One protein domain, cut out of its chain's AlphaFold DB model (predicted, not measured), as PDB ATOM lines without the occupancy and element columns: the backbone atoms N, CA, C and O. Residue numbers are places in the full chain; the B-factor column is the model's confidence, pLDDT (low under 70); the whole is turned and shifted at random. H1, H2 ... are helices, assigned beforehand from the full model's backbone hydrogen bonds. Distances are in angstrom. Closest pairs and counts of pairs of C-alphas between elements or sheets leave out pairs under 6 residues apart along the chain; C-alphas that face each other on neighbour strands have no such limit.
ATOM      1  N   GLU A   2      74.358 -17.776 -26.180       67.94
ATOM      2  CA  GLU A   2      73.039 -18.441 -26.059       67.94
ATOM      3  C   GLU A   2      72.332 -18.315 -24.696       67.94
ATOM      4  O   GLU A   2      71.110 -18.194 -24.663       67.94
ATOM      5  N   LYS A   3      73.064 -18.318 -23.572       71.75
ATOM      6  CA  LYS A   3      72.444 -18.274 -22.231       71.75
ATOM      7  C   LYS A   3      71.665 -16.976 -21.977       71.75
ATOM      8  O   LYS A   3      70.493 -17.041 -21.625       71.75
ATOM      9  N   GLY A   4      72.255 -15.822 -22.301       77.62
ATOM     10  CA  GLY A   4      71.618 -14.519 -22.077       77.62
ATOM     11  C   GLY A   4      70.335 -14.299 -22.890       77.62
ATOM     12  O   GLY A   4      69.395 -13.692 -22.387       77.62
ATOM     13  N   MET A   5      70.251 -14.834 -24.115       81.69
ATOM     14  CA  MET A   5      69.007 -14.782 -24.901       81.69
ATOM     15  C   MET A   5      67.909 -15.665 -24.304       81.69
ATOM     16  O   MET A   5      66.750 -15.259 -24.264       81.69
ATOM     17  N   LYS A   6      68.268 -16.860 -23.823       80.62
ATOM     18  CA  LYS A   6      67.313 -17.802 -23.235       80.62
ATOM     19  C   LYS A   6      66.744 -17.265 -21.920       80.62
ATOM     20  O   LYS A   6      65.532 -17.255 -21.748       80.62
ATOM     21  N   GLU A   7      67.605 -16.724 -21.060       81.12
ATOM     22  CA  GLU A   7      67.212 -16.077 -19.801       81.12
ATOM     23  C   GLU A   7      66.340 -14.835 -20.043       81.12
ATOM     24  O   GLU A   7      65.309 -14.669 -19.395       81.12
ATOM     25  N   GLY A   8      66.693 -13.993 -21.023       84.94
ATOM     26  CA  GLY A   8      65.891 -12.820 -21.385       84.94
ATOM     27  C   GLY A   8      64.501 -13.181 -21.919       84.94
ATOM     28  O   GLY A   8      63.510 -12.554 -21.547       84.94
ATOM     29  N   MET A   9      64.408 -14.225 -22.747       86.81
ATOM     30  CA  MET A   9      63.133 -14.709 -23.282       86.81
ATOM     31  C   MET A   9      62.249 -15.331 -22.195       86.81
ATOM     32  O   MET A   9      61.040 -15.101 -22.177       86.81
ATOM     33  N   GLU A  10      62.838 -16.110 -21.286       85.12
ATOM     34  CA  GLU A  10      62.111 -16.754 -20.191       85.12
ATOM     35  C   GLU A  10      61.569 -15.714 -19.203       85.12
ATOM     36  O   GLU A  10      60.389 -15.760 -18.846       85.12
ATOM     37  N   LYS A  11      62.388 -14.707 -18.862       84.69
ATOM     38  CA  LYS A  11      61.977 -13.581 -18.021       84.69
ATOM     39  C   LYS A  11      60.861 -12.760 -18.675       84.69
ATOM     40  O   LYS A  11      59.809 -12.587 -18.068       84.69
ATOM     41  N   GLY A  12      61.030 -12.351 -19.936       86.06
ATOM     42  CA  GLY A  12      60.013 -11.574 -20.654       86.06
ATOM     43  C   GLY A  12      58.687 -12.324 -20.825       86.06
ATOM     44  O   GLY A  12      57.614 -11.732 -20.737       86.06
ATOM     45  N   ARG A  13      58.732 -13.652 -20.999       85.44
ATOM     46  CA  ARG A  13      57.524 -14.489 -21.045       85.44
ATOM     47  C   ARG A  13      56.827 -14.570 -19.685       85.44
ATOM     48  O   ARG A  13      55.597 -14.569 -19.647       85.44
ATOM     49  N   ALA A  14      57.583 -14.669 -18.593       84.81
ATOM     50  CA  ALA A  14      57.029 -14.693 -17.243       84.81
ATOM     51  C   ALA A  14      56.397 -13.342 -16.863       84.81
ATOM     52  O   ALA A  14      55.262 -13.323 -16.388       84.81
ATOM     53  N   GLU A  15      57.089 -12.233 -17.143       84.50
ATOM     54  CA  GLU A  15      56.605 -10.866 -16.900       84.50
ATOM     55  C   GLU A  15      55.346 -10.575 -17.729       84.50
ATOM     56  O   GLU A  15      54.303 -10.251 -17.162       84.50
ATOM     57  N   GLY A  16      55.372 -10.842 -19.040       86.69
ATOM     58  CA  GLY A  16      54.211 -10.608 -19.904       86.69
ATOM     59  C   GLY A  16      52.993 -11.467 -19.547       86.69
ATOM     60  O   GLY A  16      51.855 -11.008 -19.635       86.69
ATOM     61  N   LYS A  17      53.201 -12.711 -19.085       86.88
ATOM     62  CA  LYS A  17      52.101 -13.548 -18.579       86.88
ATOM     63  C   LYS A  17      51.493 -12.950 -17.305       86.88
ATOM     64  O   LYS A  17      50.274 -12.977 -17.144       86.88
ATOM     65  N   HIS A  18      52.325 -12.435 -16.401       86.12
ATOM     66  CA  HIS A  18      51.857 -11.831 -15.157       86.12
ATOM     67  C   HIS A  18      51.057 -10.547 -15.411       86.12
ATOM     68  O   HIS A  18      49.967 -10.387 -14.859       86.12
ATOM     69  N   GLU A  19      51.545  -9.676 -16.296       88.69
ATOM     70  CA  GLU A  19      50.847  -8.449 -16.696       88.69
ATOM     71  C   GLU A  19      49.504  -8.752 -17.373       88.69
ATOM     72  O   GLU A  19      48.473  -8.223 -16.957       88.69
ATOM     73  N   ALA A  20      49.476  -9.678 -18.340       92.00
ATOM     74  CA  ALA A  20      48.244 -10.056 -19.036       92.00
ATOM     75  C   ALA A  20      47.182 -10.638 -18.084       92.00
ATOM     76  O   ALA A  20      45.991 -10.325 -18.191       92.00
ATOM     77  N   ASN A  21      47.603 -11.463 -17.123       92.06
ATOM     78  CA  ASN A  21      46.706 -12.035 -16.120       92.06
ATOM     79  C   ASN A  21      46.174 -10.966 -15.151       92.06
ATOM     80  O   ASN A  21      45.011 -11.032 -14.754       92.06
ATOM     81  N   THR A  22      46.997  -9.975 -14.805       90.69
ATOM     82  CA  THR A  22      46.625  -8.861 -13.919       90.69
ATOM     83  C   THR A  22      45.619  -7.926 -14.584       90.69
ATOM     84  O   THR A  22      44.585  -7.612 -13.995       90.69
ATOM     85  N   GLU A  23      45.856  -7.551 -15.841       93.81
ATOM     86  CA  GLU A  23      44.916  -6.749 -16.629       93.81
ATOM     87  C   GLU A  23      43.576  -7.483 -16.811       93.81
ATOM     88  O   GLU A  23      42.497  -6.909 -16.642       93.81
ATOM     89  N   THR A  24      43.631  -8.790 -17.091       95.12
ATOM     90  CA  THR A  24      42.428  -9.630 -17.178       95.12
ATOM     91  C   THR A  24      41.681  -9.659 -15.845       95.12
ATOM     92  O   THR A  24      40.457  -9.527 -15.828       95.12
ATOM     93  N   ALA A  25      42.394  -9.774 -14.721       95.31
ATOM     94  CA  ALA A  25      41.787  -9.763 -13.397       95.31
ATOM     95  C   ALA A  25      41.045  -8.458 -13.105       95.31
ATOM     96  O   ALA A  25      39.898  -8.497 -12.664       95.31
ATOM     97  N   GLN A  26      41.667  -7.315 -13.397       93.94
ATOM     98  CA  GLN A  26      41.053  -6.000 -13.216       93.94
ATOM     99  C   GLN A  26      39.768  -5.856 -14.036       93.94
ATOM    100  O   GLN A  26      38.752  -5.401 -13.514       93.94
ATOM    101  N   ARG A  27      39.774  -6.306 -15.298       94.75
ATOM    102  CA  ARG A  27      38.579  -6.283 -16.155       94.75
ATOM    103  C   ARG A  27      37.455  -7.145 -15.589       94.75
ATOM    104  O   ARG A  27      36.320  -6.691 -15.523       94.75
ATOM    105  N   LEU A  28      37.763  -8.367 -15.153       95.75
ATOM    106  CA  LEU A  28      36.760  -9.269 -14.584       95.75
ATOM    107  C   LEU A  28      36.186  -8.731 -13.263       95.75
ATOM    108  O   LEU A  28      34.978  -8.816 -13.049       95.75
ATOM    109  N   LEU A  29      37.016  -8.127 -12.407       93.12
ATOM    110  CA  LEU A  29      36.547  -7.438 -11.199       93.12
ATOM    111  C   LEU A  29      35.621  -6.264 -11.551       93.12
ATOM    112  O   LEU A  29      34.547  -6.140 -10.969       93.12
ATOM    113  N   ALA A  30      35.988  -5.446 -12.543       93.19
ATOM    114  CA  ALA A  30      35.165  -4.330 -13.015       93.19
ATOM    115  C   ALA A  30      33.825  -4.785 -13.625       93.19
ATOM    116  O   ALA A  30      32.842  -4.050 -13.585       93.19
ATOM    117  N   MET A  31      33.762  -6.014 -14.146       94.12
ATOM    118  CA  MET A  31      32.522  -6.659 -14.599       94.12
ATOM    119  C   MET A  31      31.653  -7.196 -13.444       94.12
ATOM    120  O   MET A  31      30.585  -7.750 -13.698       94.12
ATOM    121  N   GLY A  32      32.087  -7.051 -12.187       93.44
ATOM    122  CA  GLY A  32      31.347  -7.477 -10.999       93.44
ATOM    123  C   GLY A  32      31.551  -8.942 -10.605       93.44
ATOM    124  O   GLY A  32      30.776  -9.462  -9.804       93.44
ATOM    125  N   LEU A  33      32.564  -9.629 -11.152       96.00
ATOM    126  CA  LEU A  33      32.897 -10.989 -10.716       96.00
ATOM    127  C   LEU A  33      33.541 -10.971  -9.326       96.00
ATOM    128  O   LEU A  33      34.273 -10.047  -8.968       96.00
ATOM    129  N   SER A  34      33.320 -12.036  -8.549       95.44
ATOM    130  CA  SER A  34      33.939 -12.157  -7.229       95.44
ATOM    131  C   SER A  34      35.442 -12.418  -7.336       95.44
ATOM    132  O   SER A  34      35.914 -13.074  -8.268       95.44
ATOM    133  N   ALA A  35      36.206 -11.981  -6.330       93.88
ATOM    134  CA  ALA A  35      37.652 -12.200  -6.286       93.88
ATOM    135  C   ALA A  35      38.046 -13.685  -6.449       93.88
ATOM    136  O   ALA A  35      39.074 -13.993  -7.047       93.88
ATOM    137  N   GLU A  36      37.212 -14.614  -5.973       95.00
ATOM    138  CA  GLU A  36      37.418 -16.062  -6.108       95.00
ATOM    139  C   GLU A  36      37.250 -16.551  -7.551       95.00
ATOM    140  O   GLU A  36      38.054 -17.349  -8.041       95.00
ATOM    141  N   GLN A  37      36.234 -16.049  -8.261       95.50
ATOM    142  CA  GLN A  37      36.024 -16.361  -9.675       95.50
ATOM    143  C   GLN A  37      37.157 -15.794 -10.531       95.50
ATOM    144  O   GLN A  37      37.674 -16.479 -11.416       95.50
ATOM    145  N   VAL A  38      37.585 -14.569 -10.226       96.06
ATOM    146  CA  VAL A  38      38.685 -13.903 -10.924       96.06
ATOM    147  C   VAL A  38      40.016 -14.621 -10.696       96.06
ATOM    148  O   VAL A  38      40.740 -14.876 -11.659       96.06
ATOM    149  N   ALA A  39      40.323 -15.021  -9.458       95.00
ATOM    150  CA  ALA A  39      41.525 -15.794  -9.132       95.00
ATOM    151  C   ALA A  39      41.589 -17.102  -9.937       95.00
ATOM    152  O   ALA A  39      42.605 -17.423 -10.559       95.00
ATOM    153  N   LYS A  40      40.460 -17.821 -10.014       93.88
ATOM    154  CA  LYS A  40      40.345 -19.062 -10.789       93.88
ATOM    155  C   LYS A  40      40.528 -18.840 -12.296       93.88
ATOM    156  O   LYS A  40      41.158 -19.668 -12.950       93.88
ATOM    157  N   ALA A  41      39.996 -17.747 -12.844       92.88
ATOM    158  CA  ALA A  41      40.068 -17.438 -14.274       92.88
ATOM    159  C   ALA A  41      41.459 -16.957 -14.729       92.88
ATOM    160  O   ALA A  41      41.857 -17.211 -15.862       92.88
ATOM    161  N   THR A  42      42.203 -16.282 -13.852       91.81
ATOM    162  CA  THR A  42      43.476 -15.615 -14.190       91.81
ATOM    163  C   THR A  42      44.712 -16.365 -13.712       91.81
ATOM    164  O   THR A  42      45.832 -15.936 -13.973       91.81
ATOM    165  N   GLN A  43      44.533 -17.500 -13.027       89.25
ATOM    166  CA  GLN A  43      45.625 -18.247 -12.392       89.25
ATOM    167  C   GLN A  43      46.427 -17.389 -11.393       89.25
ATOM    168  O   GLN A  43      47.604 -17.658 -11.154       89.25
ATOM    169  N   LEU A  44      45.806 -16.349 -10.832       90.94
ATOM    170  CA  LEU A  44      46.386 -15.502  -9.796       90.94
ATOM    171  C   LEU A  44      45.861 -15.924  -8.425       90.94
ATOM    172  O   LEU A  44      44.744 -16.419  -8.284       90.94
ATOM    173  N   SER A  45      46.665 -15.691  -7.394       93.88
ATOM    174  CA  SER A  45      46.265 -15.944  -6.013       93.88
ATOM    175  C   SER A  45      45.158 -14.986  -5.578       93.88
ATOM    176  O   SER A  45      45.171 -13.808  -5.933       93.88
ATOM    177  N   LEU A  46      44.248 -15.465  -4.726       93.50
ATOM    178  CA  LEU A  46      43.156 -14.651  -4.183       93.50
ATOM    179  C   LEU A  46      43.661 -13.378  -3.479       93.50
ATOM    180  O   LEU A  46      43.009 -12.342  -3.539       93.50
ATOM    181  N   GLU A  47      44.829 -13.446  -2.839       92.94
ATOM    182  CA  GLU A  47      45.492 -12.297  -2.212       92.94
ATOM    183  C   GLU A  47      45.860 -11.202  -3.225       92.94
ATOM    184  O   GLU A  47      45.540 -10.036  -3.005       92.94
ATOM    185  N   ILE A  48      46.434 -11.577  -4.375       90.94
ATOM    186  CA  ILE A  48      46.764 -10.638  -5.461       90.94
ATOM    187  C   ILE A  48      45.485  -9.964  -5.957       90.94
ATOM    188  O   ILE A  48      45.429  -8.743  -6.060       90.94
ATOM    189  N   ILE A  49      44.430 -10.745  -6.196       93.88
ATOM    190  CA  ILE A  49      43.141 -10.217  -6.656       93.88
ATOM    191  C   ILE A  49      42.532  -9.239  -5.644       93.88
ATOM    192  O   ILE A  49      42.023  -8.187  -6.027       93.88
ATOM    193  N   LYS A  50      42.611  -9.547  -4.344       90.56
ATOM    194  CA  LYS A  50      42.151  -8.641  -3.284       90.56
ATOM    195  C   LYS A  50      42.953  -7.339  -3.256       90.56
ATOM    196  O   LYS A  50      42.354  -6.286  -3.074       90.56
ATOM    197  N   ASN A  51      44.262  -7.385  -3.487       90.06
ATOM    198  CA  ASN A  51      45.081  -6.173  -3.572       90.06
ATOM    199  C   ASN A  51      44.711  -5.314  -4.794       90.06
ATOM    200  O   ASN A  51      44.660  -4.093  -4.680       90.06
ATOM    201  N   LEU A  52      44.364  -5.938  -5.927       86.56
ATOM    202  CA  LEU A  52      43.918  -5.231  -7.138       86.56
ATOM    203  C   LEU A  52      42.566  -4.523  -6.966       86.56
ATOM    204  O   LEU A  52      42.346  -3.487  -7.580       86.56
ATOM    205  N   SER A  53      41.668  -5.069  -6.143       77.56
ATOM    206  CA  SER A  53      40.352  -4.470  -5.869       77.56
ATOM    207  C   SER A  53      40.399  -3.280  -4.901       77.56
ATOM    208  O   SER A  53      39.391  -2.590  -4.767       77.56
ATOM    209  N   ASN A  54      41.509  -3.082  -4.185       70.56
ATOM    210  CA  ASN A  54      41.679  -2.013  -3.192       70.56
ATOM    211  C   ASN A  54      42.540  -0.840  -3.707       70.56
ATOM    212  O   ASN A  54      42.912   0.020  -2.910       70.56
TER     213      ASN A  54
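What this domain is: This is residues 2 to 54 of the 55 residues of an uncharacterized protein of Prevotella copri (UniProt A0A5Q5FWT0). One long straight helix, H1, makes the length of the domain, and two short helices, H2 and H3, pack on its last part to form a small compact head. The first part of H1, residues 2 to 16, sticks out from this head as a bare arm, while H2 folds back beside the last part of H1 and H3 crosses both. The printed part has 53 residues with three named helices, in the order H1, H2, H3, and no named strand; the class is all helix. The whole is loose, with a radius of gyration of the C-alphas of 13.6 A, and spans 45 by 18 by 17 A.

Where its parts are: H1 covers residues 2 to 30 and measures 42.5 A from first to last C-alpha, starting at C-alpha 2 at (73.039, -18.441, -26.059) and ending at C-alpha 30 at (35.165, -4.330, -13.015). H2 follows with residues 35 to 42, 10.4 A from first to last C-alpha. H3 covers residues 46 to 53, 10.7 A from first to last C-alpha, and ends at C-alpha 53 at (40.352, -4.470, -5.869).

How they stand to each other: H1 touches H2 with its residues 21 to 29 alone, and the closest C-alphas of the two, those of Asn 21 and Thr 42, are 5.2 A apart. Their lines stand at a steep tilt of 38 degrees and they run opposite ways; the two form a helical hairpin. H2 touches H3, with the C-alphas of Ala 39 and Leu 46 closest at 5.3 A, and their lines are about perpendicular at 77 degrees. H3 also touches H1, there with residues 25 to 29 of H1 alone; the closest C-alphas, those of Gln 26 and Leu 52, are 6.8 A apart. H1 and H3 run the same way at a steep tilt of 64 degrees. The helix packing is mostly crossed: of these three pairs, 0 are at a shallow tilt. In H1, H2 and H3 every O i to N i+4 pair of the backbone is within hydrogen-bond range.

The domain as a whole: The outline is a rod, and the two C-alphas farthest apart, those of Glu 2 and Gly 32, are 45.7 A from each other. Residues 2 to 16, which belong to H1, stand free; the body without them has 38 residues, spans 23 by 18 by 17 A and has a radius of gyration of 8.2 A. The printed part runs from residue 2 to residue 54 and has no cut. The links from H1 to H2, with 4 residues, and from H2 to H3, with 3 residues, are tight. The mean pLDDT of the printed part is 89.0, and residue 2 is the one printed residue under 70.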